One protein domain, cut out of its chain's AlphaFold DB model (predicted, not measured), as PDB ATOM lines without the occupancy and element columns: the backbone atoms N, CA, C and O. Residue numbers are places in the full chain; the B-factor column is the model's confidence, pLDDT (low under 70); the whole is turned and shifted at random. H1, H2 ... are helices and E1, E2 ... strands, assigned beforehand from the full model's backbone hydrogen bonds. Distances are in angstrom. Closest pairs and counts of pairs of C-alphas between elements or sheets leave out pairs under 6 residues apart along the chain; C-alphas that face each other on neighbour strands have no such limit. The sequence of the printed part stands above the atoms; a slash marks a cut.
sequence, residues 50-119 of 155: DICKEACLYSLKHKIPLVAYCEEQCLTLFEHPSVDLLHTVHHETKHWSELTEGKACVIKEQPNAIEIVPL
ATOM      1  N   ASP A  50     129.827 144.197 205.002       94.12
ATOM      2  CA  ASP A  50     130.928 145.077 205.375       94.12
ATOM      3  C   ASP A  50     132.118 144.917 204.421       94.12
ATOM      4  O   ASP A  50     132.728 145.914 204.045       94.12
ATOM      5  N   ILE A  51     132.371 143.710 203.905       92.19
ATOM      6  CA  ILE A  51     133.371 143.495 202.845       92.19
ATOM      7  C   ILE A  51     132.948 144.217 201.561       92.19
ATOM      8  O   ILE A  51     133.760 144.898 200.937       92.19
ATOM      9  N   CYS A  52     131.664 144.135 201.195       92.44
ATOM     10  CA  CYS A  52     131.127 144.861 200.044       92.44
ATOM     11  C   CYS A  52     131.264 146.383 200.207       92.44
ATOM     12  O   CYS A  52     131.652 147.073 199.264       92.44
ATOM     13  N   LYS A  53     130.976 146.924 201.398       92.75
ATOM     14  CA  LYS A  53     131.147 148.357 201.687       92.75
ATOM     15  C   LYS A  53     132.607 148.781 201.561       92.75
ATOM     16  O   LYS A  53     132.872 149.783 200.902       92.75
ATOM     17  N   GLU A  54     133.535 148.031 202.151       92.62
ATOM     18  CA  GLU A  54     134.969 148.328 202.066       92.62
ATOM     19  C   GLU A  54     135.458 148.301 200.610       92.62
ATOM     20  O   GLU A  54     136.128 149.238 200.176       92.62
ATOM     21  N   ALA A  55     135.049 147.301 199.817       90.44
ATOM     22  CA  ALA A  55     135.337 147.231 198.378       90.44
ATOM     23  C   ALA A  55     134.855 148.481 197.631       90.44
ATOM     24  O   ALA A  55     135.619 149.102 196.882       90.44
ATOM     25  N   CYS A  56     133.617 148.906 197.888       90.56
ATOM     26  CA  CYS A  56     133.054 150.108 197.286       90.56
ATOM     27  C   CYS A  56     133.807 151.382 197.699       90.56
ATOM     28  O   CYS A  56     134.145 152.209 196.850       90.56
ATOM     29  N   LEU A  57     134.097 151.552 198.992       92.00
ATOM     30  CA  LEU A  57     134.807 152.726 199.507       92.00
ATOM     31  C   LEU A  57     136.238 152.805 198.966       92.00
ATOM     32  O   LEU A  57     136.683 153.881 198.555       92.00
ATOM     33  N   TYR A  58     136.941 151.673 198.912       88.88
ATOM     34  CA  TYR A  58     138.279 151.582 198.340       88.88
ATOM     35  C   TYR A  58     138.273 151.961 196.854       88.88
ATOM     36  O   TYR A  58     139.042 152.830 196.440       88.88
ATOM     37  N   SER A  59     137.353 151.387 196.071       87.44
ATOM     38  CA  SER A  59     137.163 151.715 194.652       87.44
ATOM     39  C   SER A  59     136.947 153.218 194.437       87.44
ATOM     40  O   SER A  59     137.651 153.841 193.638       87.44
ATOM     41  N   LEU A  60     136.052 153.842 195.210       88.06
ATOM     42  CA  LEU A  60     135.760 155.276 195.106       88.06
ATOM     43  C   LEU A  60     136.956 156.163 195.456       88.06
ATOM     44  O   LEU A  60     137.177 157.183 194.789       88.06
ATOM     45  N   LYS A  61     137.700 155.789 196.504       88.19
ATOM     46  CA  LYS A  61     138.868 156.523 197.004       88.19
ATOM     47  C   LYS A  61     140.041 156.451 196.033       88.19
ATOM     48  O   LYS A  61     140.689 157.465 195.791       88.19
ATOM     49  N   HIS A  62     140.304 155.269 195.487       83.69
ATOM     50  CA  HIS A  62     141.467 155.005 194.642       83.69
ATOM     51  C   HIS A  62     141.173 155.122 193.142       83.69
ATOM     52  O   HIS A  62     142.101 155.064 192.343       83.69
ATOM     53  N   LYS A  63     139.903 155.331 192.764       83.31
ATOM     54  CA  LYS A  63     139.435 155.376 191.369       83.31
ATOM     55  C   LYS A  63     139.761 154.097 190.596       83.31
ATOM     56  O   LYS A  63     140.023 154.137 189.401       83.31
ATOM     57  N   ILE A  64     139.700 152.961 191.289       83.31
ATOM     58  CA  ILE A  64     139.868 151.632 190.697       83.31
ATOM     59  C   ILE A  64     138.486 151.105 190.301       83.31
ATOM     60  O   ILE A  64     137.588 151.135 191.149       83.31
ATOM     61  N   PRO A  65     138.277 150.640 189.057       83.44
ATOM     62  CA  PRO A  65     136.999 150.069 188.641       83.44
ATOM     63  C   PRO A  65     136.614 148.875 189.511       83.44
ATOM     64  O   PRO A  65     137.441 148.010 189.789       83.44
ATOM     65  N   LEU A  66     135.347 148.818 189.915       86.50
ATOM     66  CA  LEU A  66     134.793 147.710 190.681       86.50
ATOM     67  C   LEU A  66     133.571 147.172 189.951       86.50
ATOM     68  O   LEU A  66     132.650 147.933 189.668       86.50
ATOM     69  N   VAL A  67     133.557 145.864 189.703       84.88
ATOM     70  CA  VAL A  67     132.382 145.147 189.204       84.88
ATOM     71  C   VAL A  67     131.871 144.237 190.314       84.88
ATOM     72  O   VAL A  67     132.609 143.396 190.820       84.88
ATOM     73  N   ALA A  68     130.611 144.411 190.697       84.81
ATOM     74  CA  ALA A  68     129.914 143.542 191.631       84.81
ATOM     75  C   ALA A  68     128.947 142.632 190.870       84.81
ATOM     76  O   ALA A  68     128.135 143.104 190.073       84.81
ATOM     77  N   TYR A  69     129.013 141.332 191.146       83.75
ATOM     78  CA  TYR A  69     128.070 140.350 190.620       83.75
ATOM     79  C   TYR A  69     126.914 140.183 191.606       83.75
ATOM     80  O   TYR A  69     127.094 139.684 192.715       83.75
ATOM     81  N   CYS A  70     125.720 140.605 191.199       76.19
ATOM     82  CA  CYS A  70     124.483 140.456 191.952       76.19
ATOM     83  C   CYS A  70     123.534 139.557 191.161       76.19
ATOM     84  O   CYS A  70     122.730 140.025 190.358       76.19
ATOM     85  N   GLU A  71     123.657 138.249 191.384       75.25
ATOM     86  CA  GLU A  71     122.883 137.224 190.676       75.25
ATOM     87  C   GLU A  71     123.079 137.296 189.151       75.25
ATOM     88  O   GLU A  71     124.101 136.847 188.632       75.25
ATOM     89  N   GLU A  72     122.108 137.856 188.432       71.75
ATOM     90  CA  GLU A  72     122.115 137.994 186.976       71.75
ATOM     91  C   GLU A  72     122.613 139.363 186.503       71.75
ATOM     92  O   GLU A  72     122.735 139.589 185.299       71.75
ATOM     93  N   GLN A  73     122.917 140.268 187.435       70.12
ATOM     94  CA  GLN A  73     123.334 141.634 187.151       70.12
ATOM     95  C   GLN A  73     124.809 141.846 187.490       70.12
ATOM     96  O   GLN A  73     125.296 141.413 188.534       70.12
ATOM     97  N   CYS A  74     125.502 142.577 186.622       77.38
ATOM     98  CA  CYS A  74     126.802 143.162 186.925       77.38
ATOM     99  C   CYS A  74     126.598 144.650 187.217       77.38
ATOM    100  O   CYS A  74     125.976 145.355 186.422       77.38
ATOM    101  N   LEU A  75     127.118 145.127 188.344       78.25
ATOM    102  CA  LEU A  75     127.013 146.518 188.778       78.25
ATOM    103  C   LEU A  75     128.410 147.139 188.842       78.25
ATOM    104  O   LEU A  75     129.334 146.503 189.336       78.25
ATOM    105  N   THR A  76     128.560 148.384 188.392       81.75
ATOM    106  CA  THR A  76     129.781 149.185 188.583       81.75
ATOM    107  C   THR A  76     129.436 150.516 189.236       81.75
ATOM    108  O   THR A  76     128.342 151.044 189.042       81.75
ATOM    109  N   LEU A  77     130.361 151.066 190.025       79.00
ATOM    110  CA  LEU A  77     130.165 152.350 190.707       79.00
ATOM    111  C   LEU A  77     130.327 153.556 189.779       79.00
ATOM    112  O   LEU A  77     129.775 154.621 190.050       79.00
ATOM    113  N   PHE A  78     131.112 153.411 188.718       76.56
ATOM    114  CA  PHE A  78     131.338 154.443 187.715       76.56
ATOM    115  C   PHE A  78     131.793 153.801 186.405       76.56
ATOM    116  O   PHE A  78     132.385 152.718 186.394       76.56
ATOM    117  N   GLU A  79     131.523 154.475 185.291       69.06
ATOM    118  CA  GLU A  79     132.115 154.116 184.007       69.06
ATOM    119  C   GLU A  79     133.608 154.444 184.037       69.06
ATOM    120  O   GLU A  79     134.016 155.528 184.464       69.06
ATOM    121  N   HIS A  80     134.439 153.507 183.594       64.25
ATOM    122  CA  HIS A  80     135.874 153.718 183.502       64.25
ATOM    123  C   HIS A  80     136.398 153.076 182.215       64.25
ATOM    124  O   HIS A  80     136.057 151.922 181.963       64.25
ATOM    125  N   PRO A  81     137.264 153.750 181.429       64.56
ATOM    126  CA  PRO A  81     137.806 153.195 180.182       64.56
ATOM    127  C   PRO A  81     138.503 151.840 180.369       64.56
ATOM    128  O   PRO A  81     138.519 151.007 179.474       64.56
ATOM    129  N   SER A  82     139.062 151.604 181.560       60.78
ATOM    130  CA  SER A  82     139.679 150.322 181.921       60.78
ATOM    131  C   SER A  82     138.703 149.220 182.321       60.78
ATOM    132  O   SER A  82     139.173 148.106 182.477       60.78
ATOM    133  N   VAL A  83     137.389 149.458 182.455       55.50
ATOM    134  CA  VAL A  83     136.413 148.343 182.505       55.50
ATOM    135  C   VAL A  83     136.534 147.498 181.227       55.50
ATOM    136  O   VAL A  83     136.402 146.280 181.296       55.50
ATOM    137  N   ASP A  84     136.928 148.124 180.111       47.38
ATOM    138  CA  ASP A  84     137.219 147.462 178.834       47.38
ATOM    139  C   ASP A  84     138.711 147.102 178.644       47.38
ATOM    140  O   ASP A  84     139.070 146.390 177.706       47.38
ATOM    141  N   LEU A  85     139.609 147.586 179.511       51.50
ATOM    142  CA  LEU A  85     141.066 147.475 179.350       51.50
ATOM    143  C   LEU A  85     141.769 147.436 180.716       51.50
ATOM    144  O   LEU A  85     142.327 148.429 181.190       51.50
ATOM    145  N   LEU A  86     141.728 146.289 181.390       49.12
ATOM    146  CA  LEU A  86     142.411 146.113 182.669       49.12
ATOM    147  C   LEU A  86     143.858 145.622 182.433       49.12
ATOM    148  O   LEU A  86     144.073 144.476 182.062       49.12
ATOM    149  N   HIS A  87     144.849 146.480 182.696       36.44
ATOM    150  CA  HIS A  87     146.281 146.199 182.936       36.44
ATOM    151  C   HIS A  87     146.730 147.343 183.875       36.44
ATOM    152  O   HIS A  87     146.562 148.498 183.510       36.44
ATOM    153  N   THR A  88     147.218 147.234 185.113       44.03
ATOM    154  CA  THR A  88     148.340 146.491 185.703       44.03
ATOM    155  C   THR A  88     148.377 146.944 187.176       44.03
ATOM    156  O   THR A  88     148.569 148.136 187.353       44.03
ATOM    157  N   VAL A  89     148.259 146.110 188.224       50.41
ATOM    158  CA  VAL A  89     148.691 146.481 189.604       50.41
ATOM    159  C   VAL A  89     148.932 145.213 190.444       50.41
ATOM    160  O   VAL A  89     148.059 144.364 190.586       50.41
ATOM    161  N   HIS A  90     150.116 145.077 191.049       48.09
ATOM    162  CA  HIS A  90     150.451 143.970 191.965       48.09
ATOM    163  C   HIS A  90     150.165 144.275 193.452       48.09
ATOM    164  O   HIS A  90     150.223 143.372 194.283       48.09
ATOM    165  N   HIS A  91     149.864 145.529 193.797       53.12
ATOM    166  CA  HIS A  91     149.728 146.000 195.181       53.12
ATOM    167  C   HIS A  91     148.352 145.749 195.816       53.12
ATOM    168  O   HIS A  91     148.259 145.672 197.038       53.12
ATOM    169  N   GLU A  92     147.300 145.588 195.014       62.06
ATOM    170  CA  GLU A  92     145.927 145.443 195.515       62.06
ATOM    171  C   GLU A  92     145.711 144.095 196.216       62.06
ATOM    172  O   GLU A  92     145.097 144.044 197.277       62.06
ATOM    173  N   THR A  93     146.294 143.006 195.700       63.75
ATOM    174  CA  THR A  93     146.083 141.653 196.242       63.75
ATOM    175  C   THR A  93     146.489 141.532 197.715       63.75
ATOM    176  O   THR A  93     145.748 140.942 198.491       63.75
ATOM    177  N   LYS A  94     147.618 142.125 198.137       67.94
ATOM    178  CA  LYS A  94     148.093 142.014 199.530       67.94
ATOM    179  C   LYS A  94     147.171 142.735 200.521       67.94
ATOM    180  O   LYS A  94     146.848 142.169 201.559       67.94
ATOM    181  N   HIS A  95     146.734 143.953 200.186       78.19
ATOM    182  CA  HIS A  95     145.818 144.729 201.028       78.19
ATOM    183  C   HIS A  95     144.507 143.976 201.270       78.19
ATOM    184  O   HIS A  95     144.067 143.855 202.412       78.19
ATOM    185  N   TRP A  96     143.917 143.435 200.202       83.56
ATOM    186  CA  TRP A  96     142.671 142.687 200.299       83.56
ATOM    187  C   TRP A  96     142.844 141.376 201.055       83.56
ATOM    188  O   TRP A  96     142.026 141.086 201.914       83.56
ATOM    189  N   SER A  97     143.921 140.621 200.816       80.50
ATOM    190  CA  SER A  97     144.160 139.371 201.549       80.50
ATOM    191  C   SER A  97     144.250 139.574 203.065       80.50
ATOM    192  O   SER A  97     143.727 138.749 203.806       80.50
ATOM    193  N   GLU A  98     144.873 140.662 203.525       82.62
ATOM    194  CA  GLU A  98     144.951 141.004 204.952       82.62
ATOM    195  C   GLU A  98     143.593 141.491 205.492       82.62
ATOM    196  O   GLU A  98     143.155 141.067 206.558       82.62
ATOM    197  N   LEU A  99     142.888 142.354 204.753       85.62
ATOM    198  CA  LEU A  99     141.614 142.932 205.201       85.62
ATOM    199  C   LEU A  99     140.467 141.909 205.229       85.62
ATOM    200  O   LEU A  99     139.567 142.004 206.068       85.62
ATOM    201  N   THR A 100     140.488 140.934 204.320       87.06
ATOM    202  CA  THR A 100     139.454 139.901 204.212       87.06
ATOM    203  C   THR A 100     139.825 138.593 204.905       87.06
ATOM    204  O   THR A 100     139.099 137.609 204.741       87.06
ATOM    205  N   GLU A 101     140.926 138.549 205.660       88.19
ATOM    206  CA  GLU A 101     141.405 137.334 206.322       88.19
ATOM    207  C   GLU A 101     140.291 136.688 207.166       88.19
ATOM    208  O   GLU A 101     139.650 137.327 208.003       88.19
ATOM    209  N   GLY A 102     140.004 135.413 206.887       88.25
ATOM    210  CA  GLY A 102     138.944 134.650 207.554       88.25
ATOM    211  C   GLY A 102     137.504 135.058 207.208       88.25
ATOM    212  O   GLY A 102     136.576 134.463 207.750       88.25
ATOM    213  N   LYS A 103     137.290 136.034 206.315       90.12
ATOM    214  CA  LYS A 103     135.957 136.544 205.934       90.12
ATOM    215  C   LYS A 103     135.622 136.322 204.461       90.12
ATOM    216  O   LYS A 103     134.476 136.041 204.125       90.12
ATOM    217  N   ALA A 104     136.613 136.440 203.584       91.81
ATOM    218  CA  ALA A 104     136.469 136.204 202.154       91.81
ATOM    219  C   ALA A 104     137.783 135.684 201.561       91.81
ATOM    220  O   ALA A 104     138.849 135.798 202.169       91.81
ATOM    221  N   CYS A 105     137.700 135.111 200.366       87.88
ATOM    222  CA  CYS A 105     138.860 134.702 199.589       87.88
ATOM    223  C   CYS A 105     139.149 135.748 198.508       87.88
ATOM    224  O   CYS A 105     138.227 136.250 197.868       87.88
ATOM    225  N   VAL A 106     140.428 136.053 198.293       86.94
ATOM    226  CA  VAL A 106     140.885 136.918 197.200       86.94
ATOM    227  C   VAL A 106     141.556 136.038 196.159       86.94
ATOM    228  O   VAL A 106     142.617 135.463 196.405       86.94
ATOM    229  N   ILE A 107     140.940 135.939 194.991       83.69
ATOM    230  CA  ILE A 107     141.446 135.182 193.852       83.69
ATOM    231  C   ILE A 107     142.057 136.175 192.875       83.69
ATOM    232  O   ILE A 107     141.453 137.184 192.526       83.69
ATOM    233  N   LYS A 108     143.275 135.900 192.417       78.44
ATOM    234  CA  LYS A 108     143.881 136.657 191.324       78.44
ATOM    235  C   LYS A 108     143.615 135.918 190.018       78.44
ATOM    236  O   LYS A 108     144.367 135.012 189.672       78.44
ATOM    237  N   GLU A 109     142.533 136.283 189.336       70.44
ATOM    238  CA  GLU A 109     142.143 135.658 188.065       70.44
ATOM    239  C   GLU A 109     143.016 136.154 186.906       70.44
ATOM    240  O   GLU A 109     143.423 135.374 186.052       70.44
ATOM    241  N   GLN A 110     143.363 137.443 186.912       70.38
ATOM    242  CA  GLN A 110     144.239 138.060 185.916       70.38
ATOM    243  C   GLN A 110     145.356 138.851 186.605       70.38
ATOM    244  O   GLN A 110     145.226 139.236 187.772       70.38
ATOM    245  N   PRO A 111     146.467 139.170 185.915       70.06
ATOM    246  CA  PRO A 111     147.530 140.018 186.462       70.06
ATOM    247  C   PRO A 111     147.041 141.333 187.102       70.06
ATOM    248  O   PRO A 111     147.687 141.843 188.019       70.06
ATOM    249  N   ASN A 112     145.897 141.831 186.639       71.94
ATOM    250  CA  ASN A 112     145.302 143.145 186.887       71.94
ATOM    251  C   ASN A 112     143.841 143.084 187.370       71.94
ATOM    252  O   ASN A 112     143.171 144.112 187.375       71.94
ATOM    253  N   ALA A 113     143.321 141.896 187.667       76.19
ATOM    254  CA  ALA A 113     141.971 141.737 188.185       76.19
ATOM    255  C   ALA A 113     142.016 140.754 189.345       76.19
ATOM    256  O   ALA A 113     142.585 139.660 189.238       76.19
ATOM    257  N   ILE A 114     141.432 141.178 190.456       82.75
ATOM    258  CA  ILE A 114     141.160 140.311 191.591       82.75
ATOM    259  C   ILE A 114     139.656 140.076 191.672       82.75
ATOM    260  O   ILE A 114     138.860 140.962 191.373       82.75
ATOM    261  N   GLU A 115     139.288 138.889 192.116       86.81
ATOM    262  CA  GLU A 115     137.930 138.513 192.465       86.81
ATOM    263  C   GLU A 115     137.896 138.309 193.984       86.81
ATOM    264  O   GLU A 115     138.698 137.552 194.534       86.81
ATOM    265  N   ILE A 116     137.004 139.013 194.681       89.44
ATOM    266  CA  ILE A 116     136.735 138.768 196.101       89.44
ATOM    267  C   ILE A 116     135.500 137.875 196.153       89.44
ATOM    268  O   ILE A 116     134.442 138.265 195.666       89.44
ATOM    269  N   VAL A 117     135.632 136.682 196.725       91.06
ATOM    270  CA  VAL A 117     134.560 135.677 196.769       91.06
ATOM    271  C   VAL A 117     134.277 135.229 198.203       91.06
ATOM    272  O   VAL A 117     135.172 135.300 199.052       91.06
ATOM    273  N   PRO A 118     133.054 134.756 198.511       92.12
ATOM    274  CA  PRO A 118     132.732 134.256 199.843       92.12
ATOM    275  C   PRO A 118     133.697 133.158 200.289       92.12
ATOM    276  O   PRO A 118     134.188 132.371 199.471       92.12
ATOM    277  N   LEU A 119     133.943 133.082 201.596       86.06
ATOM    278  CA  LEU A 119     134.797 132.047 202.168       86.06
ATOM    279  C   LEU A 119     134.294 130.649 201.764       86.06
ATOM    280  O   LEU A 119     133.091 130.401 201.736       86.06
TER     281      LEU A 119
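AT A GLANCE: This is residues 50 to 119 of the 155 residues of an uncharacterized protein of Aegilops tauschii subsp. strangulata (UniProt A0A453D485). Two separate strand hairpins, the small E1-E2 and the longer E3-E4, have helix H1 near both; short helix H2 packs on E3-E4, and residues 77 to 91 make a long loop before it. The 70 printed residues, mixed in class, have two named helices and four named strands, in the order H1 E1 E2 H2 E3 E4; both sheets are antiparallel. The whole is compact, radius of gyration of the C-alphas 11.7 A, spanning 33 by 28 by 22 A.

HOW THE PARTS SIT: H1, residues 50 to 62, and E1, residues 67 to 70, are near each other, with 6 pairs of C-alphas within 10 A. E1 and E2, residues 73 to 76, form an antiparallel hairpin at 149 degrees; N 68 and O 75, 2.8 A apart, are within hydrogen-bond range. The closest C-alphas of H2, residues 92 to 99, and E3, residues 104 to 110, are those of Ser 97 and Val 106, 6.0 A apart. E3 and E4, residues 113 to 118, form an antiparallel hairpin at 153 degrees, with N 107 and O 115 at 2.8 A. E1 and E3 are apart. In H1 and H2 every O i to N i+4 pair is within hydrogen-bond range.

IN THESE COORDINATES: H1 begins at C-alpha 50 (130.928, 145.077, 205.375) and is 18.0 A long; E3 is 18.1 A. E4, 16.7 A, ends at C-alpha 118 (132.732, 134.256, 199.843).

THE WHOLE: The printed part has no cut. The link E2 to H2 is long. Residues 79 to 94 are under pLDDT 70.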